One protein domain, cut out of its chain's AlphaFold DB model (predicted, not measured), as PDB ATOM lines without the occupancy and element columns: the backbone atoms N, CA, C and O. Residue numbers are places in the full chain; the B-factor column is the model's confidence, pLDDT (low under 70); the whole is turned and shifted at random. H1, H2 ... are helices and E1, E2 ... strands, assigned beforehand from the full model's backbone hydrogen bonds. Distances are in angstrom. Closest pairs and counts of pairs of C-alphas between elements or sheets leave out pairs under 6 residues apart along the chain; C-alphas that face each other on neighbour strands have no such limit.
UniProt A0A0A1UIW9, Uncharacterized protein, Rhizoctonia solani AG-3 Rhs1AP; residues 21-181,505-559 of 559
ATOM      1  N   SER A  21     167.965 129.413  80.508       90.19
ATOM      2  CA  SER A  21     168.075 130.872  80.584       90.19
ATOM      3  C   SER A  21     166.803 131.456  81.202       90.19
ATOM      4  O   SER A  21     165.699 130.993  80.902       90.19
ATOM      5  N   MET A  22     166.952 132.455  82.070       93.12
ATOM      6  CA  MET A  22     165.845 133.283  82.549       93.12
ATOM      7  C   MET A  22     165.607 134.431  81.570       93.12
ATOM      8  O   MET A  22     165.951 135.583  81.834       93.12
ATOM      9  N   ASP A  23     165.021 134.105  80.422       89.81
ATOM     10  CA  ASP A  23     164.728 135.094  79.390       89.81
ATOM     11  C   ASP A  23     163.429 135.835  79.728       89.81
ATOM     12  O   ASP A  23     162.323 135.293  79.626       89.81
ATOM     13  N   PHE A  24     163.575 137.092  80.142       93.75
ATOM     14  CA  PHE A  24     162.464 138.004  80.385       93.75
ATOM     15  C   PHE A  24     162.235 138.910  79.178       93.75
ATOM     16  O   PHE A  24     163.179 139.439  78.586       93.75
ATOM     17  N   THR A  25     160.968 139.136  78.833       94.31
ATOM     18  CA  THR A  25     160.611 140.233  77.929       94.31
ATOM     19  C   THR A  25     160.686 141.571  78.679       94.31
ATOM     20  O   THR A  25     160.953 141.618  79.884       94.31
ATOM     21  N   LYS A  26     160.434 142.682  77.973       92.56
ATOM     22  CA  LYS A  26     160.318 144.006  78.607       92.56
ATOM     23  C   LYS A  26     159.070 144.142  79.481       92.56
ATOM     24  O   LYS A  26     159.038 145.006  80.355       92.56
ATOM     25  N   ASN A  27     158.066 143.302  79.243       92.88
ATOM     26  CA  ASN A  27     156.770 143.368  79.892       92.88
ATOM     27  C   ASN A  27     156.692 142.313  80.999       92.88
ATOM     28  O   ASN A  27     157.058 141.150  80.820       92.88
ATOM     29  N   TRP A  28     156.214 142.726  82.167       92.69
ATOM     30  CA  TRP A  28     155.987 141.814  83.282       92.69
ATOM     31  C   TRP A  28     154.840 140.844  82.957       92.69
ATOM     32  O   TRP A  28     153.810 141.266  82.440       92.69
ATOM     33  N   GLY A  29     155.009 139.555  83.265       90.94
ATOM     34  CA  GLY A  29     154.001 138.517  83.004       90.94
ATOM     35  C   GLY A  29     154.078 137.861  81.619       90.94
ATOM     36  O   GLY A  29     153.390 136.871  81.384       90.94
ATOM     37  N   GLU A  30     154.938 138.345  80.718       92.69
ATOM     38  CA  GLU A  30     155.066 137.834  79.349       92.69
ATOM     39  C   GLU A  30     156.373 137.057  79.119       92.69
ATOM     40  O   GLU A  30     157.450 137.457  79.572       92.69
ATOM     41  N   GLY A  31     156.298 135.983  78.328       93.25
ATOM     42  CA  GLY A  31     157.454 135.206  77.870       93.25
ATOM     43  C   GLY A  31     157.584 133.825  78.512       93.25
ATOM     44  O   GLY A  31     156.780 133.414  79.352       93.25
ATOM     45  N   GLU A  32     158.622 133.090  78.105       93.69
ATOM     46  CA  GLU A  32     158.793 131.677  78.471       93.69
ATOM     47  C   GLU A  32     158.992 131.473  79.979       93.69
ATOM     48  O   GLU A  32     158.549 130.463  80.525       93.69
ATOM     49  N   MET A  33     159.588 132.446  80.679       93.94
ATOM     50  CA  MET A  33     159.777 132.350  82.126       93.94
ATOM     51  C   MET A  33     158.447 132.380  82.898       93.94
ATOM     52  O   MET A  33     158.238 131.577  83.812       93.94
ATOM     53  N   PHE A  34     157.510 133.247  82.503       94.31
ATOM     54  CA  PHE A  34     156.174 133.295  83.110       94.31
ATOM     55  C   PHE A  34     155.292 132.140  82.644       94.31
ATOM     56  O   PHE A  34     154.540 131.597  83.448       94.31
ATOM     57  N   ALA A  35     155.445 131.681  81.398       94.69
ATOM     58  CA  ALA A  35     154.798 130.455  80.936       94.69
ATOM     59  C   ALA A  35     155.274 129.231  81.740       94.69
ATOM     60  O   ALA A  35     154.475 128.372  82.116       94.69
ATOM     61  N   TRP A  36     156.570 129.154  82.064       95.19
ATOM     62  CA  TRP A  36     157.113 128.128  82.953       95.19
ATOM     63  C   TRP A  36     156.520 128.208  84.360       95.19
ATOM     64  O   TRP A  36     156.125 127.170  84.894       95.19
ATOM     65  N   TYR A  37     156.418 129.409  84.934       95.50
ATOM     66  CA  TYR A  37     155.763 129.618  86.224       95.50
ATOM     67  C   TYR A  37     154.289 129.180  86.193       95.50
ATOM     68  O   TYR A  37     153.875 128.386  87.038       95.50
ATOM     69  N   GLY A  38     153.520 129.618  85.189       95.00
ATOM     70  CA  GLY A  38     152.102 129.281  85.029       95.00
ATOM     71  C   GLY A  38     151.872 127.771  84.979       95.00
ATOM     72  O   GLY A  38     151.106 127.239  85.776       95.00
ATOM     73  N   ARG A  39     152.658 127.051  84.164       95.69
ATOM     74  CA  ARG A  39     152.606 125.578  84.088       95.69
ATOM     75  C   ARG A  39     152.938 124.878  85.407       95.69
ATOM     76  O   ARG A  39     152.528 123.736  85.600       95.69
ATOM     77  N   ARG A  40     153.742 125.486  86.286       94.56
ATOM     78  CA  ARG A  40     153.981 124.945  87.636       94.56
ATOM     79  C   ARG A  40     152.756 125.180  88.505       94.56
ATOM     80  O   ARG A  40     152.200 124.214  89.019       94.56
ATOM     81  N   ARG A  41     152.290 126.425  88.581       94.19
ATOM     82  CA  ARG A  41     151.123 126.804  89.382       94.19
ATOM     83  C   ARG A  41     149.880 125.978  89.037       94.19
ATOM     84  O   ARG A  41     149.224 125.492  89.948       94.19
ATOM     85  N   GLU A  42     149.614 125.745  87.751       94.31
ATOM     86  CA  GLU A  42     148.506 124.899  87.272       94.31
ATOM     87  C   GLU A  42     148.563 123.456  87.793       94.31
ATOM     88  O   GLU A  42     147.526 122.833  87.999       94.31
ATOM     89  N   ARG A  43     149.764 122.902  88.017       92.94
ATOM     90  CA  ARG A  43     149.910 121.546  88.575       92.94
ATOM     91  C   ARG A  43     149.573 121.512  90.056       92.94
ATOM     92  O   ARG A  43     149.015 120.528  90.530       92.94
ATOM     93  N   SER A  44     150.011 122.531  90.789       93.94
ATOM     94  CA  SER A  44     149.785 122.672  92.223       93.94
ATOM     95  C   SER A  44     150.223 124.056  92.683       93.94
ATOM     96  O   SER A  44     151.347 124.478  92.393       93.94
ATOM     97  N   GLU A  45     149.400 124.718  93.494       93.19
ATOM     98  CA  GLU A  45     149.774 125.960  94.182       93.19
ATOM     99  C   GLU A  45     151.017 125.760  95.066       93.19
ATOM    100  O   GLU A  45     151.908 126.607  95.108       93.19
ATOM    101  N   ASN A  46     151.163 124.579  95.679       95.50
ATOM    102  CA  ASN A  46     152.325 124.248  96.508       95.50
ATOM    103  C   ASN A  46     153.633 124.114  95.711       95.50
ATOM    104  O   ASN A  46     154.707 124.133  96.311       95.50
ATOM    105  N   SER A  47     153.565 123.998  94.380       95.69
ATOM    106  CA  SER A  47     154.750 123.936  93.511       95.69
ATOM    107  C   SER A  47     155.360 125.305  93.196       95.69
ATOM    108  O   SER A  47     156.454 125.384  92.623       95.69
ATOM    109  N   VAL A  48     154.651 126.378  93.549       95.69
ATOM    110  CA  VAL A  48     155.114 127.766  93.446       95.69
ATOM    111  C   VAL A  48     155.121 128.481  94.796       95.69
ATOM    112  O   VAL A  48     155.827 129.475  94.940       95.69
ATOM    113  N   ALA A  49     154.421 127.955  95.803       95.75
ATOM    114  CA  ALA A  49     154.523 128.431  97.175       95.75
ATOM    115  C   ALA A  49     155.916 128.136  97.747       95.75
ATOM    116  O   ALA A  49     156.326 126.978  97.859       95.75
ATOM    117  N   LEU A  50     156.635 129.183  98.138       95.50
ATOM    118  CA  LEU A  50     157.955 129.084  98.744       95.50
ATOM    119  C   LEU A  50     157.842 128.673 100.217       95.50
ATOM    120  O   LEU A  50     157.061 129.238 100.977       95.50
ATOM    121  N   ALA A  51     158.676 127.722 100.625       94.81
ATOM    122  CA  ALA A  51     158.883 127.349 102.022       94.81
ATOM    123  C   ALA A  51     160.187 127.947 102.574       94.81
ATOM    124  O   ALA A  51     160.257 128.366 103.728       94.81
ATOM    125  N   GLN A  52     161.243 127.984 101.758       95.25
ATOM    126  CA  GLN A  52     162.565 128.415 102.205       95.25
ATOM    127  C   GLN A  52     163.419 128.938 101.051       95.25
ATOM    128  O   GLN A  52     163.351 128.438  99.928       95.25
ATOM    129  N   LEU A  53     164.282 129.904 101.360       95.94
ATOM    130  CA  LEU A  53     165.386 130.331 100.509       95.94
ATOM    131  C   LEU A  53     166.725 130.063 101.188       95.94
ATOM    132  O   LEU A  53     166.871 130.227 102.398       95.94
ATOM    133  N   GLN A  54     167.721 129.693 100.392       95.94
ATOM    134  CA  GLN A  54     169.110 129.626 100.822       95.94
ATOM    135  C   GLN A  54     170.009 130.404  99.868       95.94
ATOM    136  O   GLN A  54     169.849 130.310  98.651       95.94
ATOM    137  N   VAL A  55     171.002 131.101 100.419       96.12
ATOM    138  CA  VAL A  55     172.189 131.535  99.671       96.12
ATOM    139  C   VAL A  55     173.293 130.542  99.962       96.12
ATOM    140  O   VAL A  55     173.638 130.305 101.125       96.12
ATOM    141  N   ARG A  56     173.849 129.950  98.908       94.81
ATOM    142  CA  ARG A  56     174.957 129.005  99.023       94.81
ATOM    143  C   ARG A  56     176.163 129.501  98.248       94.81
ATOM    144  O   ARG A  56     176.012 130.148  97.211       94.81
ATOM    145  N   ILE A  57     177.346 129.185  98.761       93.31
ATOM    146  CA  ILE A  57     178.635 129.526  98.169       93.31
ATOM    147  C   ILE A  57     179.402 128.253  97.814       93.31
ATOM    148  O   ILE A  57     179.659 127.396  98.661       93.31
ATOM    149  N   ASP A  58     179.758 128.140  96.541       90.69
ATOM    150  CA  ASP A  58     180.705 127.153  96.035       90.69
ATOM    151  C   ASP A  58     182.106 127.768  96.060       90.69
ATOM    152  O   ASP A  58     182.392 128.732  95.345       90.69
ATOM    153  N   THR A  59     182.967 127.232  96.922       83.31
ATOM    154  CA  THR A  59     184.350 127.691  97.118       83.31
ATOM    155  C   THR A  59     185.366 126.862  96.337       83.31
ATOM    156  O   THR A  59     186.561 127.101  96.466       83.31
ATOM    157  N   ASN A  60     184.923 125.887  95.535       79.44
ATOM    158  CA  ASN A  60     185.823 124.974  94.823       79.44
ATOM    159  C   ASN A  60     186.396 125.577  93.524       79.44
ATOM    160  O   ASN A  60     187.272 124.983  92.898       79.44
ATOM    161  N   GLY A  61     185.905 126.746  93.096       69.81
ATOM    162  CA  GLY A  61     186.434 127.506  91.958       69.81
ATOM    163  C   GLY A  61     187.444 128.580  92.373       69.81
ATOM    164  O   GLY A  61     187.519 128.957  93.538       69.81
ATOM    165  N   ALA A  62     188.193 129.142  91.412       69.81
ATOM    166  CA  ALA A  62     189.173 130.193  91.732       69.81
ATOM    167  C   ALA A  62     188.530 131.509  92.213       69.81
ATOM    168  O   ALA A  62     189.193 132.322  92.849       69.81
ATOM    169  N   PHE A  63     187.240 131.705  91.924       75.31
ATOM    170  CA  PHE A  63     186.417 132.737  92.544       75.31
ATOM    171  C   PHE A  63     185.197 132.066  93.174       75.31
ATOM    172  O   PHE A  63     184.552 131.261  92.493       75.31
ATOM    173  N   PRO A  64     184.851 132.394  94.430       84.31
ATOM    174  CA  PRO A  64     183.669 131.833  95.056       84.31
ATOM    175  C   PRO A  64     182.405 132.205  94.280       84.31
ATOM    176  O   PRO A  64     182.175 133.378  93.971       84.31
ATOM    177  N   HIS A  65     181.572 131.213  93.977       89.69
ATOM    178  CA  HIS A  65     180.333 131.415  93.235       89.69
ATOM    179  C   HIS A  65     179.131 131.295  94.166       89.69
ATOM    180  O   HIS A  65     178.957 130.277  94.833       89.69
ATOM    181  N   ARG A  66     178.289 132.332  94.194       93.56
ATOM    182  CA  ARG A  66     177.057 132.355  94.988       93.56
ATOM    183  C   ARG A  66     175.834 132.106  94.126       93.56
ATOM    184  O   ARG A  66     175.764 132.558  92.987       93.56
ATOM    185  N   PHE A  67     174.865 131.396  94.681       95.50
ATOM    186  CA  PHE A  67     173.599 131.106  94.018       95.50
ATOM    187  C   PHE A  67     172.477 130.958  95.043       95.50
ATOM    188  O   PHE A  67     172.723 130.744  96.235       95.50
ATOM    189  N   VAL A  68     171.240 131.087  94.567       97.38
ATOM    190  CA  VAL A  68     170.035 130.961  95.390       97.38
ATOM    191  C   VAL A  68     169.435 129.576  95.189       97.38
ATOM    192  O   VAL A  68     169.336 129.098  94.059       97.38
ATOM    193  N   VAL A  69     169.017 128.938  96.277       97.19
ATOM    194  CA  VAL A  69     168.235 127.699  96.253       97.19
ATOM    195  C   VAL A  69     166.884 127.977  96.896       97.19
ATOM    196  O   VAL A  69     166.818 128.383  98.054       97.19
ATOM    197  N   ALA A  70     165.814 127.773  96.137       97.19
ATOM    198  CA  ALA A  70     164.439 127.943  96.572       97.19
ATOM    199  C   ALA A  70     163.781 126.580  96.776       97.19
ATOM    200  O   ALA A  70     163.756 125.754  95.863       97.19
ATOM    201  N   PHE A  71     163.233 126.371  97.967       96.94
ATOM    202  CA  PHE A  71     162.492 125.177  98.347       96.94
ATOM    203  C   PHE A  71     161.006 125.519  98.338       96.94
ATOM    204  O   PHE A  71     160.587 126.461  99.015       96.94
ATOM    205  N   MET A  72     160.224 124.768  97.571       97.31
ATOM    206  CA  MET A  72     158.772 124.918  97.488       97.31
ATOM    207  C   MET A  72     158.077 124.064  98.555       97.31
ATOM    208  O   MET A  72     158.667 123.125  99.094       97.31
ATOM    209  N   LYS A  73     156.806 124.352  98.846       96.38
ATOM    210  CA  LYS A  73     156.010 123.593  99.824       96.38
ATOM    211  C   LYS A  73     155.695 122.164  99.384       96.38
ATOM    212  O   LYS A  73     155.499 121.304 100.235       96.38
ATOM    213  N   ASP A  74     155.678 121.891  98.079       95.31
ATOM    214  CA  ASP A  74     155.543 120.530  97.542       95.31
ATOM    215  C   ASP A  74     156.844 119.704  97.605       95.31
ATOM    216  O   ASP A  74     156.871 118.559  97.158       95.31
ATOM    217  N   GLY A  75     157.928 120.277  98.143       95.25
ATOM    218  CA  GLY A  75     159.241 119.643  98.245       95.25
ATOM    219  C   GLY A  75     160.101 119.763  96.986       95.25
ATOM    220  O   GLY A  75     161.254 119.330  96.998       95.25
ATOM    221  N   SER A  76     159.594 120.360  95.902       95.50
ATOM    222  CA  SER A  76     160.410 120.643  94.724       95.50
ATOM    223  C   SER A  76     161.388 121.793  94.979       95.50
ATOM    224  O   SER A  76     161.126 122.707  95.765       95.50
ATOM    225  N   ILE A  77     162.552 121.734  94.330       96.62
ATOM    226  CA  ILE A  77     163.668 122.643  94.603       96.62
ATOM    227  C   ILE A  77     164.156 123.254  93.292       96.62
ATOM    228  O   ILE A  77     164.321 122.554  92.290       96.62
ATOM    229  N   VAL A  78     164.386 124.566  93.294       96.31
ATOM    230  CA  VAL A  78     164.868 125.322  92.132       96.31
ATOM    231  C   VAL A  78     166.108 126.119  92.517       96.31
ATOM    232  O   VAL A  78     166.121 126.832  93.518       96.31
ATOM    233  N   ARG A  79     167.160 126.012  91.710       95.88
ATOM    234  CA  ARG A  79     168.375 126.821  91.809       95.88
ATOM    235  C   ARG A  79     168.302 127.993  90.839       95.88
ATOM    236  O   ARG A  79     167.885 127.797  89.703       95.88
ATOM    237  N   PHE A  80     168.789 129.153  91.269       97.00
ATOM    238  CA  PHE A  80     168.975 130.352  90.452       97.00
ATOM    239  C   PHE A  80     170.435 130.798  90.514       97.00
ATOM    240  O   PHE A  80     170.984 130.974  91.606       97.00
ATOM    241  N   ASP A  81     171.065 130.986  89.358       93.69
ATOM    242  CA  ASP A  81     172.466 131.389  89.249       93.69
ATOM    243  C   ASP A  81     172.676 132.496  88.217       93.69
ATOM    244  O   ASP A  81     171.957 132.592  87.228       93.69
ATOM    245  N   ARG A  82     173.702 133.320  88.446       93.44
ATOM    246  CA  ARG A  82     174.151 134.359  87.515       93.44
ATOM    247  C   ARG A  82     175.602 134.141  87.134       93.44
ATOM    248  O   ARG A  82     176.463 133.988  88.004       93.44
ATOM    249  N   ALA A  83     175.879 134.201  85.840       88.44
ATOM    250  CA  ALA A  83     177.207 134.063  85.260       88.44
ATOM    251  C   ALA A  83     177.428 135.113  84.154       88.44
ATOM    252  O   ALA A  83     176.467 135.709  83.670       88.44
ATOM    253  N   PRO A  84     178.670 135.368  83.714       85.19
ATOM    254  CA  PRO A  84     178.891 136.121  82.484       85.19
ATOM    255  C   PRO A  84     178.411 135.307  81.270       85.19
ATOM    256  O   PRO A  84     178.728 134.123  81.163       85.19
ATOM    257  N   GLN A  85     177.732 135.946  80.308       79.88
ATOM    258  CA  GLN A  85     177.238 135.274  79.092       79.88
ATOM    259  C   GLN A  85     178.369 134.652  78.252       79.88
ATOM    260  O   GLN A  85     178.199 133.610  77.625       79.88
ATOM    261  N   THR A  86     179.559 135.260  78.266       71.69
ATOM    262  CA  THR A  86     180.756 134.739  77.594       71.69
ATOM    263  C   THR A  86     181.842 134.410  78.621       71.69
ATOM    264  O   THR A  86     182.536 135.307  79.103       71.69
ATOM    265  N   GLY A  87     182.013 133.130  78.962       57.75
ATOM    266  CA  GLY A  87     182.917 132.651  80.021       57.75
ATOM    267  C   GLY A  87     184.340 132.275  79.578       57.75
ATOM    268  O   GLY A  87     184.825 131.210  79.946       57.75
ATOM    269  N   LYS A  88     185.036 133.089  78.766       59.25
ATOM    270  CA  LYS A  88     186.420 132.758  78.353       59.25
ATOM    271  C   LYS A  88     187.442 133.107  79.445       59.25
ATOM    272  O   LYS A  88     187.539 134.257  79.849       59.25
ATOM    273  N   LEU A  89     188.277 132.156  79.854       51.19
ATOM    274  CA  LEU A  89     189.269 132.290  80.937       51.19
ATOM    275  C   LEU A  89     190.151 133.558  80.868       51.19
ATOM    276  O   LEU A  89     190.262 134.291  81.847       51.19
ATOM    277  N   GLY A  90     190.718 133.870  79.696       52.47
ATOM    278  CA  GLY A  90     191.625 135.020  79.516       52.47
ATOM    279  C   GLY A  90     190.971 136.394  79.702       52.47
ATOM    280  O   GLY A  90     191.653 137.404  79.819       52.47
ATOM    281  N   SER A  91     189.643 136.444  79.756       54.38
ATOM    282  CA  SER A  91     188.896 137.689  79.893       54.38
ATOM    283  C   SER A  91     188.656 138.095  81.356       54.38
ATOM    284  O   SER A  91     188.421 139.268  81.609       54.38
ATOM    285  N   LEU A  92     188.755 137.164  82.318       54.81
ATOM    286  CA  LEU A  92     188.694 137.472  83.759       54.81
ATOM    287  C   LEU A  92     189.970 138.186  84.234       54.81
ATOM    288  O   LEU A  92     189.883 139.167  84.956       54.81
ATOM    289  N   LEU A  93     191.147 137.762  83.756       54.81
ATOM    290  CA  LEU A  93     192.426 138.435  84.044       54.81
ATOM    291  C   LEU A  93     192.458 139.881  83.523       54.81
ATOM    292  O   LEU A  93     192.935 140.776  84.217       54.81
ATOM    293  N   ASN A  94     191.892 140.121  82.336       53.66
ATOM    294  CA  ASN A  94     191.762 141.467  81.770       53.66
ATOM    295  C   ASN A  94     190.751 142.350  82.525       53.66
ATOM    296  O   ASN A  94     190.832 143.568  82.416       53.66
ATOM    297  N   GLU A  95     189.814 141.768  83.282       56.41
ATOM    298  CA  GLU A  95     188.885 142.510  84.149       56.41
ATOM    299  C   GLU A  95     189.500 142.869  85.501       56.41
ATOM    300  O   GLU A  95     189.160 143.904  86.062       56.41
ATOM    301  N   THR A  96     190.418 142.046  86.012       53.84
ATOM    302  CA  THR A  96     191.150 142.344  87.252       53.84
ATOM    303  C   THR A  96     192.268 143.373  87.035       53.84
ATOM    304  O   THR A  96     192.672 144.033  87.985       53.84
ATOM    305  N   LEU A  97     192.785 143.504  85.803       48.72
ATOM    306  CA  LEU A  97     193.986 144.298  85.491       48.72
ATOM    307  C   LEU A  97     193.784 145.406  84.434       48.72
ATOM    308  O   LEU A  97     194.706 146.186  84.203       48.72
ATOM    309  N   GLY A  98     192.623 145.493  83.777       49.09
ATOM    310  CA  GLY A  98     192.338 146.466  82.711       49.09
ATOM    311  C   GLY A  98     191.022 147.231  82.915       49.09
ATOM    312  O   GLY A  98     190.244 146.890  83.805       49.09
ATOM    313  N   PRO A  99     190.733 148.272  82.103       49.31
ATOM    314  CA  PRO A  99     189.483 149.023  82.199       49.31
ATOM    315  C   PRO A  99     188.293 148.088  81.940       49.31
ATOM    316  O   PRO A  99     188.131 147.560  80.836       49.31
ATOM    317  N   ALA A 100     187.493 147.849  82.983       54.34
ATOM    318  CA  ALA A 100     186.427 146.855  82.994       54.34
ATOM    319  C   ALA A 100     185.424 147.091  81.851       54.34
ATOM    320  O   ALA A 100     184.655 148.054  81.858       54.34
ATOM    321  N   LYS A 101     185.405 146.194  80.858       62.34
ATOM    322  CA  LYS A 101     184.334 146.155  79.857       62.34
ATOM    323  C   LYS A 101     183.172 145.349  80.425       62.34
ATOM    324  O   LYS A 101     183.320 144.162  80.695       62.34
ATOM    325  N   TYR A 102     182.018 145.994  80.582       67.12
ATOM    326  CA  TYR A 102     180.775 145.326  80.960       67.12
ATOM    327  C   TYR A 102     180.436 144.209  79.970       67.12
ATOM    328  O   TYR A 102     180.473 144.422  78.755       67.12
ATOM    329  N   ARG A 103     180.066 143.037  80.487       77.38
ATOM    330  CA  ARG A 103     179.458 141.961  79.693       77.38
ATOM    331  C   ARG A 103     177.970 141.914  79.946       77.38
ATOM    332  O   ARG A 103     177.503 142.408  80.964       77.38
ATOM    333  N   ASN A 104     177.244 141.240  79.073       82.56
ATOM    334  CA  ASN A 104     175.902 140.802  79.419       82.56
ATOM    335  C   ASN A 104     175.999 139.694  80.472       82.56
ATOM    336  O   ASN A 104     176.854 138.799  80.381       82.56
ATOM    337  N   ALA A 105     175.133 139.763  81.475       87.81
ATOM    338  CA  ALA A 105     174.914 138.636  82.359       87.81
ATOM    339  C   ALA A 105     174.081 137.560  81.662       87.81
ATOM    340  O   ALA A 105     173.301 137.839  80.756       87.81
ATOM    341  N   ALA A 106     174.270 136.325  82.100       89.31
ATOM    342  CA  ALA A 106     173.409 135.203  81.799       89.31
ATOM    343  C   ALA A 106     172.887 134.660  83.130       89.31
ATOM    344  O   ALA A 106     173.635 134.066  83.918       89.31
ATOM    345  N   ASP A 107     171.613 134.932  83.380       94.12
ATOM    346  CA  ASP A 107     170.893 134.474  84.556       94.12
ATOM    347  C   ASP A 107     170.167 133.172  84.194       94.12
ATOM    348  O   ASP A 107     169.484 133.092  83.173       94.12
ATOM    349  N   HIS A 108     170.323 132.136  85.011       93.88
ATOM    350  CA  HIS A 108     169.785 130.809  84.748       93.88
ATOM    351  C   HIS A 108     168.996 130.268  85.932       93.88
ATOM    352  O   HIS A 108     169.167 130.694  87.078       93.88
ATOM    353  N   PHE A 109     168.163 129.273  85.641       94.75
ATOM    354  CA  PHE A 109     167.516 128.455  86.651       94.75
ATOM    355  C   PHE A 109     167.576 126.962  86.308       94.75
ATOM    356  O   PHE A 109     167.675 126.566  85.141       94.75
ATOM    357  N   ALA A 110     167.496 126.121  87.337       93.19
ATOM    358  CA  ALA A 110     167.436 124.669  87.196       93.19
ATOM    359  C   ALA A 110     166.574 124.045  88.297       93.19
ATOM    360  O   ALA A 110     166.769 124.326  89.479       93.19
ATOM    361  N   SER A 111     165.641 123.170  87.917       92.88
ATOM    362  CA  SER A 111     164.973 122.284  88.877       92.88
ATOM    363  C   SER A 111     165.950 121.204  89.323       92.88
ATOM    364  O   SER A 111     166.582 120.581  88.471       92.88
ATOM    365  N   LEU A 112     166.047 120.973  90.628       92.56
ATOM    366  CA  LEU A 112     166.984 120.019  91.207       92.56
ATOM    367  C   LEU A 112     166.290 118.714  91.596       92.56
ATOM    368  O   LEU A 112     165.205 118.718  92.181       92.56
ATOM    369  N   ALA A 113     166.948 117.596  91.312       90.56
ATOM    370  CA  ALA A 113     166.605 116.291  91.859       90.56
ATOM    371  C   ALA A 113     167.207 116.104  93.265       90.56
ATOM    372  O   ALA A 113     168.205 116.729  93.622       90.56
ATOM    373  N   ALA A 114     166.646 115.182  94.056       88.00
ATOM    374  CA  ALA A 114     167.063 114.957  95.446       88.00
ATOM    375  C   ALA A 114     168.572 114.667  95.604       88.00
ATOM    376  O   ALA A 114     169.215 115.189  96.510       88.00
ATOM    377  N   TYR A 115     169.163 113.886  94.692       89.50
ATOM    378  CA  TYR A 115     170.598 113.578  94.732       89.50
ATOM    379  C   TYR A 115     171.482 114.812  94.469       89.50
ATOM    380  O   TYR A 115     172.591 114.898  94.993       89.50
ATOM    381  N   GLU A 116     171.006 115.777  93.675       89.19
ATOM    382  CA  GLU A 116     171.741 117.014  93.387       89.19
ATOM    383  C   GLU A 116     171.718 117.956  94.579       89.19
ATOM    384  O   GLU A 116     172.710 118.622  94.850       89.19
ATOM    385  N   VAL A 117     170.602 117.984  95.306       88.56
ATOM    386  CA  VAL A 117     170.463 118.757  96.541       88.56
ATOM    387  C   VAL A 117     171.449 118.242  97.581       88.56
ATOM    388  O   VAL A 117     172.238 119.032  98.085       88.56
ATOM    389  N   LEU A 118     171.498 116.925  97.807       89.25
ATOM    390  CA  LEU A 118     172.476 116.305  98.708       89.25
ATOM    391  C   LEU A 118     173.917 116.628  98.300       89.25
ATOM    392  O   LEU A 118     174.764 116.914  99.144       89.25
ATOM    393  N   HIS A 119     174.204 116.614  96.997       87.81
ATOM    394  CA  HIS A 119     175.532 116.964  96.517       87.81
ATOM    395  C   HIS A 119     175.859 118.445  96.735       87.81
ATOM    396  O   HIS A 119     176.955 118.763  97.190       87.81
ATOM    397  N   ILE A 120     174.930 119.355  96.432       89.38
ATOM    398  CA  ILE A 120     175.074 120.789  96.713       89.38
ATOM    399  C   ILE A 120     175.303 120.999  98.209       89.38
ATOM    400  O   ILE A 120     176.201 121.746  98.587       89.38
ATOM    401  N   GLU A 121     174.543 120.325  99.065       90.94
ATOM    402  CA  GLU A 121     174.696 120.415 100.514       90.94
ATOM    403  C   GLU A 121     176.074 119.954 100.995       90.94
ATOM    404  O   GLU A 121     176.655 120.614 101.854       90.94
ATOM    405  N   ALA A 122     176.619 118.892 100.398       90.19
ATOM    406  CA  ALA A 122     177.935 118.354 100.733       90.19
ATOM    407  C   ALA A 122     179.113 119.175 100.170       90.19
ATOM    408  O   ALA A 122     180.189 119.188 100.761       90.19
ATOM    409  N   SER A 123     178.934 119.828  99.017       88.81
ATOM    410  CA  SER A 123     180.015 120.482  98.253       88.81
ATOM    411  C   SER A 123     180.045 122.005  98.367       88.81
ATOM    412  O   SER A 123     181.017 122.635  97.948       88.81
ATOM    413  N   THR A 124     178.993 122.608  98.917       92.88
ATOM    414  CA  THR A 124     178.861 124.062  99.044       92.88
ATOM    415  C   THR A 124     178.497 124.435 100.466       92.88
ATOM    416  O   THR A 124     177.887 123.656 101.198       92.88
ATOM    417  N   ARG A 125     178.805 125.666 100.856       91.62
ATOM    418  CA  ARG A 125     178.482 126.187 102.182       91.62
ATOM    419  C   ARG A 125     177.193 127.007 102.128       91.62
ATOM    420  O   ARG A 125     177.003 127.792 101.206       91.62
ATOM    421  N   CYS A 126     176.308 126.837 103.108       93.25
ATOM    422  CA  CYS A 126     175.135 127.698 103.270       93.25
ATOM    423  C   CYS A 126     175.559 128.980 103.998       93.25
ATOM    424  O   CYS A 126     176.038 128.899 105.123       93.25
ATOM    425  N   GLU A 127     175.428 130.144 103.359       92.25
ATOM    426  CA  GLU A 127     175.700 131.439 104.007       92.25
ATOM    427  C   GLU A 127     174.464 131.947 104.751       92.25
ATOM    428  O   GLU A 127     174.554 132.421 105.883       92.25
ATOM    429  N   LEU A 128     173.301 131.801 104.116       92.00
ATOM    430  CA  LEU A 128     172.022 132.238 104.648       92.00
ATOM    431  C   LEU A 128     170.967 131.172 104.391       92.00
ATOM    432  O   LEU A 128     170.860 130.657 103.277       92.00
ATOM    433  N   LYS A 129     170.145 130.914 105.403       93.06
ATOM    434  CA  LYS A 129     168.920 130.127 105.307       93.06
ATOM    435  C   LYS A 129     167.763 130.948 105.856       93.06
ATOM    436  O   LYS A 129     167.824 131.407 106.992       93.06
ATOM    437  N   PHE A 130     166.713 131.107 105.066       90.81
ATOM    438  CA  PHE A 130     165.541 131.892 105.427       90.81
ATOM    439  C   PHE A 130     164.271 131.080 105.215       90.81
ATOM    440  O   PHE A 130     163.947 130.717 104.084       90.81
ATOM    441  N   ASN A 131     163.566 130.776 106.304       91.50
ATOM    442  CA  ASN A 131     162.250 130.149 106.225       91.50
ATOM    443  C   ASN A 131     161.205 131.231 105.963       91.50
ATOM    444  O   ASN A 131     161.126 132.213 106.700       91.50
ATOM    445  N   LEU A 132     160.437 131.054 104.895       89.38
ATOM    446  CA  LEU A 132     159.471 132.043 104.440       89.38
ATOM    447  C   LEU A 132     158.111 131.819 105.113       89.38
ATOM    448  O   LEU A 132     157.741 130.667 105.355       89.38
ATOM    449  N   PRO A 133     157.357 132.893 105.411       87.94
ATOM    450  CA  PRO A 133     155.996 132.765 105.907       87.94
ATOM    451  C   PRO A 133     155.054 132.209 104.838       87.94
ATOM    452  O   PRO A 133     155.333 132.237 103.635       87.94
ATOM    453  N   ASP A 134     153.893 131.744 105.291       86.06
ATOM    454  CA  ASP A 134     152.830 131.299 104.402       86.06
ATOM    455  C   ASP A 134     152.389 132.414 103.445       86.06
ATOM    456  O   ASP A 134     152.263 133.577 103.821       86.06
ATOM    457  N   GLY A 135     152.157 132.046 102.182       86.44
ATOM    458  CA  GLY A 135     151.785 132.983 101.120       86.44
ATOM    459  C   GLY A 135     152.965 133.580 100.346       86.44
ATOM    460  O   GLY A 135     152.726 134.260  99.349       86.44
ATOM    461  N   ALA A 136     154.216 133.310 100.739       91.75
ATOM    462  CA  ALA A 136     155.371 133.622  99.902       91.75
ATOM    463  C   ALA A 136     155.340 132.786  98.611       91.75
ATOM    464  O   ALA A 136     155.217 131.562  98.655       91.75
ATOM    465  N   ASP A 137     155.476 133.442  97.462       93.94
ATOM    466  CA  ASP A 137     155.357 132.819  96.143       93.94
ATOM    467  C   ASP A 137     156.651 132.985  95.340       93.94
ATOM    468  O   ASP A 137     157.359 133.989  95.459       93.94
ATOM    469  N   LEU A 138     156.958 132.006  94.492       95.81
ATOM    470  CA  LEU A 138     158.106 132.017  93.596       95.81
ATOM    471  C   LEU A 138     158.145 133.259  92.686       95.81
ATOM    472  O   LEU A 138     159.234 133.697  92.311       95.81
ATOM    473  N   LEU A 139     157.001 133.880  92.389       95.25
ATOM    474  CA  LEU A 139     156.923 135.173  91.705       95.25
ATOM    475  C   LEU A 139     157.748 136.264  92.382       95.25
ATOM    476  O   LEU A 139     158.241 137.136  91.676       95.25
ATOM    477  N   LEU A 140     157.964 136.216  93.700       93.69
ATOM    478  CA  LEU A 140     158.846 137.161  94.389       93.69
ATOM    479  C   LEU A 140     160.286 137.050  93.871       93.69
ATOM    480  O   LEU A 140     160.904 138.054  93.517       93.69
ATOM    481  N   VAL A 141     160.799 135.824  93.732       96.44
ATOM    482  CA  VAL A 141     162.132 135.569  93.161       96.44
ATOM    483  C   VAL A 141     162.183 136.016  91.699       96.44
ATOM    484  O   VAL A 141     163.144 136.663  91.282       96.44
ATOM    485  N   LEU A 142     161.131 135.722  90.927       96.31
ATOM    486  CA  LEU A 142     161.054 136.117  89.518       96.31
ATOM    487  C   LEU A 142     160.933 137.633  89.338       96.31
ATOM    488  O   LEU A 142     161.497 138.164  88.388       96.31
ATOM    489  N   SER A 143     160.264 138.338  90.251       95.62
ATOM    490  CA  SER A 143     160.143 139.802  90.233       95.62
ATOM    491  C   SER A 143     161.482 140.490  90.464       95.62
ATOM    492  O   SER A 143     161.846 141.391  89.705       95.62
ATOM    493  N   ALA A 144     162.286 139.975  91.397       96.19
ATOM    494  CA  ALA A 144     163.656 140.425  91.593       96.19
ATOM    495  C   ALA A 144     164.524 140.168  90.347       96.19
ATOM    496  O   ALA A 144     165.202 141.076  89.865       96.19
ATOM    497  N   ALA A 145     164.480 138.953  89.790       97.06
ATOM    498  CA  ALA A 145     165.257 138.598  88.601       97.06
ATOM    499  C   ALA A 145     164.847 139.429  87.368       97.06
ATOM    500  O   ALA A 145     165.709 139.947  86.661       97.06
ATOM    501  N   PHE A 146     163.545 139.636  87.154       96.75
ATOM    502  CA  PHE A 146     163.012 140.501  86.102       96.75
ATOM    503  C   PHE A 146     163.482 141.949  86.260       96.75
ATOM    504  O   PHE A 146     163.865 142.583  85.275       96.75
ATOM    505  N   ALA A 147     163.457 142.478  87.489       96.62
ATOM    506  CA  ALA A 147     163.893 143.837  87.776       96.62
ATOM    507  C   ALA A 147     165.375 144.040  87.434       96.62
ATOM    508  O   ALA A 147     165.716 145.037  86.800       96.62
ATOM    509  N   ILE A 148     166.225 143.067  87.782       96.69
ATOM    510  CA  ILE A 148     167.653 143.055  87.439       96.69
ATOM    511  C   ILE A 148     167.847 142.952  85.918       96.69
ATOM    512  O   ILE A 148     168.582 143.750  85.338       96.69
ATOM    513  N   ALA A 149     167.178 142.001  85.258       95.25
ATOM    514  CA  ALA A 149     167.333 141.748  83.824       95.25
ATOM    515  C   ALA A 149     166.874 142.928  82.950       95.25
ATOM    516  O   ALA A 149     167.443 143.173  81.887       95.25
ATOM    517  N   ASN A 150     165.871 143.684  83.404       95.12
ATOM    518  CA  ASN A 150     165.316 144.828  82.682       95.12
ATOM    519  C   ASN A 150     165.844 146.193  83.167       95.12
ATOM    520  O   ASN A 150     165.246 147.220  82.839       95.12
ATOM    521  N   ASP A 151     166.899 146.246  83.979       95.75
ATOM    522  CA  ASP A 151     167.612 147.492  84.295       95.75
ATOM    523  C   ASP A 151     168.833 147.628  83.369       95.75
ATOM    524  O   ASP A 151     169.581 146.674  83.158       95.75
ATOM    525  N   ALA A 152     169.029 148.818  82.792       92.94
ATOM    526  CA  ALA A 152     170.061 149.080  81.781       92.94
ATOM    527  C   ALA A 152     171.502 148.889  82.291       92.94
ATOM    528  O   ALA A 152     172.446 148.740  81.505       92.94
ATOM    529  N   GLU A 153     171.686 148.938  83.607       92.88
ATOM    530  CA  GLU A 153     172.957 148.731  84.274       92.88
ATOM    531  C   GLU A 153     173.016 147.352  84.936       92.88
ATOM    532  O   GLU A 153     173.990 146.628  84.727       92.88
ATOM    533  N   LEU A 154     171.976 146.964  85.682       94.31
ATOM    534  CA  LEU A 154     171.995 145.726  86.469       94.31
ATOM    535  C   LEU A 154     171.923 144.467  85.609       94.31
ATOM    536  O   LEU A 154     172.250 143.403  86.113       94.31
ATOM    537  N   CYS A 155     171.551 144.545  84.329       92.44
ATOM    538  CA  CYS A 155     171.619 143.411  83.399       92.44
ATOM    539  C   CYS A 155     173.060 143.064  82.971       92.44
ATOM    540  O   CYS A 155     173.310 142.041  82.327       92.44
ATOM    541  N   LYS A 156     174.029 143.911  83.334       90.81
ATOM    542  CA  LYS A 156     175.443 143.717  83.020       90.81
ATOM    543  C   LYS A 156     176.137 142.880  84.087       90.81
ATOM    544  O   LYS A 156     175.749 142.849  85.251       90.81
ATOM    545  N   TYR A 157     177.207 142.218  83.683       87.88
ATOM    546  CA  TYR A 157     178.094 141.458  84.543       87.88
ATOM    547  C   TYR A 157     179.485 142.084  84.523       87.88
ATOM    548  O   TYR A 157     180.054 142.324  83.454       87.88
ATOM    549  N   THR A 158     180.057 142.273  85.707       84.12
ATOM    550  CA  THR A 158     181.501 142.440  85.898       84.12
ATOM    551  C   THR A 158     181.920 141.608  87.102       84.12
ATOM    552  O   THR A 158     181.089 141.317  87.959       84.12
ATOM    553  N   LEU A 159     183.193 141.228  87.210       79.81
ATOM    554  CA  LEU A 159     183.652 140.494  88.391       79.81
ATOM    555  C   LEU A 159     183.467 141.294  89.696       79.81
ATOM    556  O   LEU A 159     183.120 140.703  90.715       79.81
ATOM    557  N   ALA A 160     183.647 142.619  89.651       79.75
ATOM    558  CA  ALA A 160     183.557 143.498  90.820       79.75
ATOM    559  C   ALA A 160     182.119 143.951  91.145       79.75
ATOM    560  O   ALA A 160     181.730 143.972  92.303       79.75
ATOM    561  N   THR A 161     181.318 144.301  90.135       82.06
ATOM    562  CA  THR A 161     179.946 144.841  90.265       82.06
ATOM    563  C   THR A 161     178.913 143.976  89.533       82.06
ATOM    564  O   THR A 161     179.176 143.472  88.440       82.06
ATOM    565  N   PHE A 162     177.718 143.820  90.112       90.69
ATOM    566  CA  PHE A 162     176.578 143.095  89.512       90.69
ATOM    567  C   PHE A 162     176.862 141.623  89.133       90.69
ATOM    568  O   PHE A 162     176.323 141.079  88.165       90.69
ATOM    569  N   ASN A 163     177.725 140.968  89.909       90.88
ATOM    570  CA  ASN A 163     178.093 139.558  89.770       90.88
ATOM    571  C   ASN A 163     177.087 138.613  90.470       90.88
ATOM    572  O   ASN A 163     175.984 139.001  90.858       90.88
ATOM    573  N   CYS A 164     177.489 137.355  90.669       93.00
ATOM    574  CA  CYS A 164     176.690 136.353  91.376       93.00
ATOM    575  C   CYS A 164     176.375 136.698  92.849       93.00
ATOM    576  O   CYS A 164     175.294 136.347  93.311       93.00
ATOM    577  N   PHE A 165     177.250 137.428  93.561       93.31
ATOM    578  CA  PHE A 165     176.973 137.928  94.917       93.31
ATOM    579  C   PHE A 165     175.844 138.958  94.893       93.31
ATOM    580  O   PHE A 165     174.872 138.805  95.629       93.31
ATOM    581  N   PHE A 166     175.947 139.965  94.015       94.69
ATOM    582  CA  PHE A 166     174.901 140.976  93.856       94.69
ATOM    583  C   PHE A 166     173.557 140.312  93.564       94.69
ATOM    584  O   PHE A 166     172.579 140.583  94.248       94.69
ATOM    585  N   PHE A 167     173.517 139.397  92.598       96.62
ATOM    586  CA  PHE A 167     172.287 138.719  92.204       96.62
ATOM    587  C   PHE A 167     171.661 137.913  93.345       96.62
ATOM    588  O   PHE A 167     170.482 138.101  93.647       96.62
ATOM    589  N   SER A 168     172.444 137.063  94.021       96.25
ATOM    590  CA  SER A 168     171.913 136.219  95.092       96.25
ATOM    591  C   SER A 168     171.408 137.036  96.279       96.25
ATOM    592  O   SER A 168     170.318 136.775  96.787       96.25
ATOM    593  N   TRP A 169     172.172 138.050  96.699       94.56
ATOM    594  CA  TRP A 169     171.784 138.914  97.813       94.56
ATOM    595  C   TRP A 169     170.623 139.836  97.451       94.56
ATOM    596  O   TRP A 169     169.758 140.049  98.293       94.56
ATOM    597  N   THR A 170     170.542 140.327  96.210       95.62
ATOM    598  CA  THR A 170     169.422 141.173  95.761       95.62
ATOM    599  C   THR A 170     168.116 140.397  95.784       95.62
ATOM    600  O   THR A 170     167.140 140.884  96.346       95.62
ATOM    601  N   ILE A 171     168.097 139.171  95.246       96.12
ATOM    602  CA  ILE A 171     166.906 138.311  95.286       96.12
ATOM    603  C   ILE A 171     166.452 138.098  96.723       96.12
ATOM    604  O   ILE A 171     165.291 138.336  97.042       96.12
ATOM    605  N   VAL A 172     167.360 137.670  97.597       93.00
ATOM    606  CA  VAL A 172     167.007 137.399  98.990       93.00
ATOM    607  C   VAL A 172     166.522 138.656  99.696       93.00
ATOM    608  O   VAL A 172     165.485 138.602 100.342       93.00
ATOM    609  N   MET A 173     167.223 139.782  99.554       90.19
ATOM    610  CA  MET A 173     166.832 141.049 100.173       90.19
ATOM    611  C   MET A 173     165.433 141.479  99.734       90.19
ATOM    612  O   MET A 173     164.616 141.816 100.583       90.19
ATOM    613  N   ILE A 174     165.127 141.397  98.437       91.62
ATOM    614  CA  ILE A 174     163.803 141.721  97.893       91.62
ATOM    615  C   ILE A 174     162.734 140.757  98.422       91.62
ATOM    616  O   ILE A 174     161.679 141.201  98.872       91.62
ATOM    617  N   VAL A 175     162.993 139.445  98.405       90.81
ATOM    618  CA  VAL A 175     162.019 138.450  98.882       90.81
ATOM    619  C   VAL A 175     161.763 138.614 100.380       90.81
ATOM    620  O   VAL A 175     160.608 138.641 100.796       90.81
ATOM    621  N   VAL A 176     162.815 138.770 101.188       85.75
ATOM    622  CA  VAL A 176     162.710 139.017 102.635       85.75
ATOM    623  C   VAL A 176     161.933 140.303 102.891       85.75
ATOM    624  O   VAL A 176     161.031 140.301 103.715       85.75
ATOM    625  N   ARG A 177     162.221 141.380 102.154       85.75
ATOM    626  CA  ARG A 177     161.537 142.672 102.301       85.75
ATOM    627  C   ARG A 177     160.046 142.599 101.961       85.75
ATOM    628  O   ARG A 177     159.252 143.291 102.595       85.75
ATOM    629  N   HIS A 178     159.664 141.771 100.987       84.94
ATOM    630  CA  HIS A 178     158.261 141.485 100.677       84.94
ATOM    631  C   HIS A 178     157.589 140.594 101.729       84.94
ATOM    632  O   HIS A 178     156.432 140.825 102.070       84.94
ATOM    633  N   ALA A 179     158.296 139.576 102.223       80.12
ATOM    634  CA  ALA A 179     157.773 138.611 103.190       80.12
ATOM    635  C   ALA A 179     157.676 139.178 104.617       80.12
ATOM    636  O   ALA A 179     156.795 138.790 105.380       80.12
ATOM    637  N   ILE A 180     158.576 140.098 104.961       75.62
ATOM    638  CA  ILE A 180     158.639 140.829 106.224       75.62
ATOM    639  C   ILE A 180     158.541 142.323 105.879       75.62
ATOM    640  O   ILE A 180     159.562 143.017 105.772       75.62
ATOM    641  N   PRO A 181     157.321 142.836 105.627       68.69
ATOM    642  CA  PRO A 181     157.129 144.261 105.433       68.69
ATOM    643  C   PRO A 181     157.614 145.014 106.671       68.69
ATOM    644  O   PRO A 181     157.592 144.519 107.794       68.69
ATOM    645  N   ASN A 505     162.430 132.455 111.138       65.38
ATOM    646  CA  ASN A 505     163.678 131.709 111.315       65.38
ATOM    647  C   ASN A 505     164.682 132.009 110.179       65.38
ATOM    648  O   ASN A 505     164.786 131.238 109.215       65.38
ATOM    649  N   ALA A 506     165.406 133.123 110.295       65.50
ATOM    650  CA  ALA A 506     166.541 133.516 109.470       65.50
ATOM    651  C   ALA A 506     167.841 133.138 110.189       65.50
ATOM    652  O   ALA A 506     168.130 133.645 111.268       65.50
ATOM    653  N   ILE A 507     168.639 132.253 109.597       70.00
ATOM    654  CA  ILE A 507     169.929 131.847 110.157       70.00
ATOM    655  C   ILE A 507     171.019 132.274 109.180       70.00
ATOM    656  O   ILE A 507     171.126 131.736 108.074       70.00
ATOM    657  N   ALA A 508     171.819 133.256 109.596       69.06
ATOM    658  CA  ALA A 508     173.089 133.579 108.965       69.06
ATOM    659  C   ALA A 508     174.182 132.745 109.643       69.06
ATOM    660  O   ALA A 508     174.374 132.835 110.854       69.06
ATOM    661  N   TYR A 509     174.881 131.910 108.876       58.12
ATOM    662  CA  TYR A 509     175.869 130.973 109.425       58.12
ATOM    663  C   TYR A 509     177.270 131.596 109.594       58.12
ATOM    664  O   TYR A 509     178.185 130.924 110.065       58.12
ATOM    665  N   GLU A 510     177.452 132.879 109.257       54.56
ATOM    666  CA  GLU A 510     178.715 133.606 109.424       54.56
ATOM    667  C   GLU A 510     178.460 135.109 109.641       54.56
ATOM    668  O   GLU A 510     177.537 135.681 109.053       54.56
ATOM    669  N   ARG A 511     179.307 135.788 110.438       43.06
ATOM    670  CA  ARG A 511     179.455 137.248 110.293       43.06
ATOM    671  C   ARG A 511     179.960 137.462 108.874       43.06
ATOM    672  O   ARG A 511     181.007 136.916 108.544       43.06
ATOM    673  N   VAL A 512     179.239 138.232 108.061       41.72
ATOM    674  CA  VAL A 512     179.697 138.663 106.734       41.72
ATOM    675  C   VAL A 512     180.990 139.463 106.930       41.72
ATOM    676  O   VAL A 512     180.966 140.672 107.144       41.72
ATOM    677  N   SER A 513     182.130 138.778 106.977       33.94
ATOM    678  CA  SER A 513     183.438 139.402 107.052       33.94
ATOM    679  C   SER A 513     183.741 139.963 105.669       33.94
ATOM    680  O   SER A 513     183.675 139.271 104.652       33.94
ATOM    681  N   GLN A 514     183.986 141.271 105.640       40.00
ATOM    682  CA  GLN A 514     184.308 142.046 104.451       40.00
ATOM    683  C   GLN A 514     185.539 141.454 103.750       40.00
ATOM    684  O   GLN A 514     186.676 141.722 104.129       40.00
ATOM    685  N   TYR A 515     185.327 140.669 102.695       35.22
ATOM    686  CA  TYR A 515     186.367 140.373 101.714       35.22
ATOM    687  C   TYR A 515     186.391 141.491 100.672       35.22
ATOM    688  O   TYR A 515     185.882 141.353  99.563       35.22
ATOM    689  N   SER A 516     186.988 142.619 101.046       33.69
ATOM    690  CA  SER A 516     187.380 143.689 100.128       33.69
ATOM    691  C   SER A 516     188.904 143.798 100.107       33.69
ATOM    692  O   SER A 516     189.478 144.782 100.560       33.69
ATOM    693  N   SER A 517     189.578 142.766  99.598       29.41
ATOM    694  CA  SER A 517     190.979 142.859  99.177       29.41
ATOM    695  C   SER A 517     191.040 142.914  97.652       29.41
ATOM    696  O   SER A 517     191.439 141.964  96.985       29.41
ATOM    697  N   PHE A 518     190.623 144.052  97.096       41.19
ATOM    698  CA  PHE A 518     190.957 144.428  95.726       41.19
ATOM    699  C   PHE A 518     192.041 145.503  95.782       41.19
ATOM    700  O   PHE A 518     191.900 146.501  96.484       41.19
ATOM    701  N   HIS A 519     193.147 145.287  95.067       36.56
ATOM    702  CA  HIS A 519     194.157 146.321  94.872       36.56
ATOM    703  C   HIS A 519     193.574 147.405  93.966       36.56
ATOM    704  O   HIS A 519     193.362 147.184  92.776       36.56
ATOM    705  N   ILE A 520     193.301 148.566  94.555       40.44
ATOM    706  CA  ILE A 520     192.761 149.737  93.875       40.44
ATOM    707  C   ILE A 520     193.876 150.789  93.751       40.44
ATOM    708  O   ILE A 520     194.643 151.018  94.684       40.44
ATOM    709  N   SER A 521     193.999 151.371  92.557       45.44
ATOM    710  CA  SER A 521     195.047 152.314  92.149       45.44
ATOM    711  C   SER A 521     194.783 153.756  92.616       45.44
ATOM    712  O   SER A 521     193.642 154.206  92.575       45.44
ATOM    713  N   THR A 522     195.876 154.447  92.977       45.41
ATOM    714  CA  THR A 522     196.208 155.900  93.067       45.41
ATOM    715  C   THR A 522     195.214 156.973  93.557       45.41
ATOM    716  O   THR A 522     195.696 158.042  93.925       45.41
ATOM    717  N   ALA A 523     193.902 156.743  93.650       55.66
ATOM    718  CA  ALA A 523     192.989 157.594  94.436       55.66
ATOM    719  C   ALA A 523     192.797 157.006  95.844       55.66
ATOM    720  O   ALA A 523     193.129 155.834  96.041       55.66
ATOM    721  N   ASP A 524     192.270 157.783  96.802       73.56
ATOM    722  CA  ASP A 524     192.009 157.299  98.167       73.56
ATOM    723  C   ASP A 524     191.192 155.993  98.099       73.56
ATOM    724  O   ASP A 524     190.037 156.003  97.654       73.56
ATOM    725  N   PRO A 525     191.772 154.843  98.495       75.44
ATOM    726  CA  PRO A 525     191.099 153.554  98.406       75.44
ATOM    727  C   PRO A 525     189.757 153.528  99.143       75.44
ATOM    728  O   PRO A 525     188.877 152.757  98.767       75.44
ATOM    729  N   ARG A 526     189.572 154.372 100.169       76.00
ATOM    730  CA  ARG A 526     188.311 154.464 100.919       76.00
ATOM    731  C   ARG A 526     187.193 155.085 100.094       76.00
ATOM    732  O   ARG A 526     186.086 154.557 100.097       76.00
ATOM    733  N   GLU A 527     187.481 156.155  99.365       79.69
ATOM    734  CA  GLU A 527     186.492 156.849  98.538       79.69
ATOM    735  C   GLU A 527     185.978 155.936  97.418       79.69
ATOM    736  O   GLU A 527     184.772 155.811  97.212       79.69
ATOM    737  N   GLN A 528     186.878 155.194  96.763       76.75
ATOM    738  CA  GLN A 528     186.495 154.239  95.718       76.75
ATOM    739  C   GLN A 528     185.683 153.059  96.263       76.75
ATOM    740  O   GLN A 528     184.739 152.609  95.611       76.75
ATOM    741  N   VAL A 529     186.027 152.554  97.454       80.50
ATOM    742  CA  VAL A 529     185.248 151.501  98.123       80.50
ATOM    743  C   VAL A 529     183.856 152.014  98.492       80.50
ATOM    744  O   VAL A 529     182.878 151.321  98.220       80.50
ATOM    745  N   ASN A 530     183.746 153.228  99.032       80.88
ATOM    746  CA  ASN A 530     182.461 153.830  99.386       80.88
ATOM    747  C   ASN A 530     181.584 154.054  98.148       80.88
ATOM    748  O   ASN A 530     180.450 153.584  98.126       80.88
ATOM    749  N   ALA A 531     182.131 154.646  97.081       84.38
ATOM    750  CA  ALA A 531     181.412 154.837  95.819       84.38
ATOM    751  C   ALA A 531     180.971 153.501  95.193       84.38
ATOM    752  O   ALA A 531     179.896 153.388  94.601       84.38
ATOM    753  N   HIS A 532     181.786 152.450  95.331       84.94
ATOM    754  CA  HIS A 532     181.428 151.109  94.882       84.94
ATOM    755  C   HIS A 532     180.281 150.503  95.703       84.94
ATOM    756  O   HIS A 532     179.338 149.960  95.122       84.94
ATOM    757  N   ILE A 533     180.350 150.595  97.036       84.50
ATOM    758  CA  ILE A 533     179.294 150.131  97.947       84.50
ATOM    759  C   ILE A 533     177.987 150.862  97.638       84.50
ATOM    760  O   ILE A 533     176.968 150.209  97.420       84.50
ATOM    761  N   GLU A 534     178.033 152.187  97.527       87.19
ATOM    762  CA  GLU A 534     176.884 153.031  97.210       87.19
ATOM    763  C   GLU A 534     176.262 152.646  95.864       87.19
ATOM    764  O   GLU A 534     175.045 152.491  95.750       87.19
ATOM    765  N   ARG A 535     177.085 152.401  94.839       89.94
ATOM    766  CA  ARG A 535     176.608 151.962  93.522       89.94
ATOM    767  C   ARG A 535     175.895 150.613  93.583       89.94
ATOM    768  O   ARG A 535     174.847 150.441  92.956       89.94
ATOM    769  N   VAL A 536     176.435 149.656  94.339       89.06
ATOM    770  CA  VAL A 536     175.799 148.350  94.565       89.06
ATOM    771  C   VAL A 536     174.479 148.526  95.317       89.06
ATOM    772  O   VAL A 536     173.454 148.023  94.855       89.06
ATOM    773  N   GLN A 537     174.469 149.286  96.414       90.00
ATOM    774  CA  GLN A 537     173.279 149.542  97.230       90.00
ATOM    775  C   GLN A 537     172.175 150.268  96.456       90.00
ATOM    776  O   GLN A 537     171.000 149.896  96.542       90.00
ATOM    777  N   THR A 538     172.551 151.253  95.644       90.31
ATOM    778  CA  THR A 538     171.651 151.965  94.732       90.31
ATOM    779  C   THR A 538     171.058 150.997  93.716       90.31
ATOM    780  O   THR A 538     169.846 150.990  93.505       90.31
ATOM    781  N   GLY A 539     171.879 150.119  93.131       91.94
ATOM    782  CA  GLY A 539     171.413 149.081  92.216       91.94
ATOM    783  C   GLY A 539     170.391 148.133  92.849       91.94
ATOM    784  O   GLY A 539     169.333 147.891  92.269       91.94
ATOM    785  N   MET A 540     170.653 147.647  94.066       93.81
ATOM    786  CA  MET A 540     169.705 146.796  94.801       93.81
ATOM    787  C   MET A 540     168.394 147.542  95.095       93.81
ATOM    788  O   MET A 540     167.317 146.972  94.934       93.81
ATOM    789  N   THR A 541     168.468 148.829  95.448       91.25
ATOM    790  CA  THR A 541     167.290 149.681  95.690       91.25
ATOM    791  C   THR A 541     166.454 149.873  94.426       91.25
ATOM    792  O   THR A 541     165.234 149.729  94.474       91.25
ATOM    793  N   ARG A 542     167.080 150.130  93.268       93.38
ATOM    794  CA  ARG A 542     166.354 150.216  91.987       93.38
ATOM    795  C   ARG A 542     165.659 148.901  91.642       93.38
ATOM    796  O   ARG A 542     164.498 148.918  91.231       93.38
ATOM    797  N   ALA A 543     166.343 147.772  91.849       94.00
ATOM    798  CA  ALA A 543     165.750 146.451  91.657       94.00
ATOM    799  C   ALA A 543     164.552 146.232  92.595       94.00
ATOM    800  O   ALA A 543     163.512 145.763  92.141       94.00
ATOM    801  N   TRP A 544     164.660 146.634  93.867       93.19
ATOM    802  CA  TRP A 544     163.563 146.587  94.836       93.19
ATOM    803  C   TRP A 544     162.349 147.408  94.392       93.19
ATOM    804  O   TRP A 544     161.255 146.858  94.288       93.19
ATOM    805  N   VAL A 545     162.534 148.693  94.073       90.94
ATOM    806  CA  VAL A 545     161.437 149.584  93.653       90.94
ATOM    807  C   VAL A 545     160.732 149.025  92.415       90.94
ATOM    808  O   VAL A 545     159.503 148.947  92.375       90.94
ATOM    809  N   LYS A 546     161.500 148.568  91.417       92.50
ATOM    810  CA  LYS A 546     160.941 147.954  90.208       92.50
ATOM    811  C   LYS A 546     160.190 146.658  90.519       92.50
ATOM    812  O   LYS A 546     159.058 146.506  90.069       92.50
ATOM    813  N   SER A 547     160.784 145.771  91.316       90.81
ATOM    814  CA  SER A 547     160.178 144.507  91.752       90.81
ATOM    815  C   SER A 547     158.846 144.736  92.466       90.81
ATOM    816  O   SER A 547     157.843 144.113  92.112       90.81
ATOM    817  N   LYS A 548     158.806 145.685  93.409       88.38
ATOM    818  CA  LYS A 548     157.604 146.063  94.161       88.38
ATOM    819  C   LYS A 548     156.472 146.512  93.237       88.38
ATOM    820  O   LYS A 548     155.352 146.015  93.364       88.38
ATOM    821  N   ASN A 549     156.780 147.395  92.286       87.38
ATOM    822  CA  ASN A 549     155.806 147.919  91.327       87.38
ATOM    823  C   ASN A 549     155.275 146.838  90.376       87.38
ATOM    824  O   ASN A 549     154.131 146.920  89.938       87.38
ATOM    825  N   THR A 550     156.074 145.812  90.071       85.56
ATOM    826  CA  THR A 550     155.648 144.695  89.214       85.56
ATOM    827  C   THR A 550     154.891 143.596  89.960       85.56
ATOM    828  O   THR A 550     153.952 143.020  89.415       85.56
ATOM    829  N   TYR A 551     155.262 143.299  91.208       82.12
ATOM    830  CA  TYR A 551     154.684 142.186  91.962       82.12
ATOM    831  C   TYR A 551     153.253 142.476  92.434       82.12
ATOM    832  O   TYR A 551     152.370 141.631  92.281       82.12
ATOM    833  N   LYS A 552     153.013 143.680  92.980       72.31
ATOM    834  CA  LYS A 552     151.748 144.045  93.638       72.31
ATOM    835  C   LYS A 552     150.511 143.902  92.723       72.31
ATOM    836  O   LYS A 552     149.580 143.214  93.136       72.31
ATOM    837  N   PRO A 553     150.508 144.410  91.472       59.94
ATOM    838  CA  PRO A 553     149.331 144.317  90.603       59.94
ATOM    839  C   PRO A 553     149.000 142.881  90.174       59.94
ATOM    840  O   PRO A 553     147.835 142.512  90.064       59.94
ATOM    841  N   LEU A 554     150.022 142.048  89.939       57.78
ATOM    842  CA  LEU A 554     149.811 140.684  89.452       57.78
ATOM    843  C   LEU A 554     149.305 139.766  90.571       57.78
ATOM    844  O   LEU A 554     148.414 138.954  90.341       57.78
ATOM    845  N   PHE A 555     149.838 139.913  91.786       58.00
ATOM    846  CA  PHE A 555     149.389 139.135  92.940       58.00
ATOM    847  C   PHE A 555     147.929 139.437  93.307       58.00
ATOM    848  O   PHE A 555     147.183 138.515  93.626       58.00
ATOM    849  N   GLU A 556     147.510 140.701  93.200       55.81
ATOM    850  CA  GLU A 556     146.115 141.116  93.402       55.81
ATOM    851  C   GLU A 556     145.182 140.591  92.299       55.81
ATOM    852  O   GLU A 556     144.055 140.228  92.601       55.81
ATOM    853  N   SER A 557     145.649 140.472  91.048       50.28
ATOM    854  CA  SER A 557     144.859 139.894  89.941       50.28
ATOM    855  C   SER A 557     144.751 138.361  89.952       50.28
ATOM    856  O   SER A 557     143.939 137.789  89.230       50.28
ATOM    857  N   LEU A 558     145.622 137.693  90.716       52.09
ATOM    858  CA  LEU A 558     145.737 136.234  90.793       52.09
ATOM    859  C   LEU A 558     145.094 135.642  92.060       52.09
ATOM    860  O   LEU A 558     145.178 134.423  92.248       52.09
ATOM    861  N   ARG A 559     144.527 136.490  92.926       50.28
ATOM    862  CA  ARG A 559     143.599 136.140  94.009       50.28
ATOM    863  C   ARG A 559     142.181 136.420  93.542       50.28
ATOM    864  O   ARG A 559     141.292 135.648  93.959       50.28
TER     865      ARG A 559
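Overview. This is residues 21 to 181 and 505 to 559 of the 559 residues of an uncharacterized protein of Rhizoctonia solani AG-3 Rhs1AP (UniProt A0A0A1UIW9). A twisted wall of six strands has helices H4 and H5 packed over one face, and the long helix H6 crosses the outer side of both. Short H3 is over the other face, H1 runs beside H4, and H2 lies off the sheet in the stretch between E3 and E4. The 216 printed residues include six named helices and six named strands, in the order H1 E1 E2 E3 H2 E4 H3 E5 H4 H5 E6 H6. The sheet is antiparallel throughout, in the order E4 E3 E2 E1 E5 E6, and the class is mixed. The whole is compact, with a radius of gyration of the C-alphas of 17.6 A and spans of 56 by 38 by 33 A.

Arrangement. H1, residues 32 to 43, is close to but not clearly touching H4, residues 138 to 149; their closest C-alphas, of Tyr 37 and Leu 139, are 7.9 A apart. E1, residues 50 to 58, E2, residues 65 to 72, and E3, residues 77 to 84, form a meander of two hairpins, each strand the antiparallel neighbour of the one before, with N 54 and O 69 at 2.8 A and N 70 and O 78 at 2.8 A. H2, residues 89 to 97, is not on the sheet and touches no helix. Edge strand E4, residues 103 to 112, is antiparallel to E3, with N 108 and O 81 at 2.8 A. H3, residues 114 to 123, is on the sheet at a height of 8.5 A. E5, residues 125 to 131, is antiparallel to E1, with N 55 and O 128 at 2.9 A. H4 and H5, residues 164 to 179, are on the face opposite H3, giving three layers, helices on both faces of a sheet; their heights are 9.1 A and 7.5 A. They touch at a steep tilt of 46 degrees, with the closest C-alphas, of Ala 144 and Ile 171, 5.4 A apart. Edge strand E6, residues 506 to 508, is antiparallel to E5, with N 507 and O 129 at 2.9 A. H6, residues 525 to 557, touches H4 with residues 543 to 551 alone; the closest C-alphas, of Ser 143 and Ser 547, are 4.9 A apart. It touches H5 with residues 536 to 548 alone; the closest C-alphas, of Thr 170 and Met 540, are 5.7 A apart. In H3, H4 and H5 every O i to N i+4 pair is within hydrogen-bond range; H1 has 7 of 8, H2 3 of 5 and H6 27 of 29.

Along the chain. H1 begins at C-alpha 32 (158.793, 131.677, 78.471). E4 measures 27.7 A, H5 22.4 A and H6 49.0 A from first to last C-alpha. H6 ends at C-alpha 557 (144.859, 139.894, 89.941).

Size, cuts and confidence. The C-alphas farthest apart, of Arg 43 and Thr 522, are 57.8 A apart. Residues 182 to 504 are not printed, and C-alphas 181 and 505 are 15.3 A apart across this cut. The links H4 to H5 and E6 to H6 are long, and residues 521 to 527, of which 525 to 527 belong to H6, stand free. Confidence is low, with pLDDT under 70, at 44 residues, among them 87 to 102, 508 to 523 and 553 to 559.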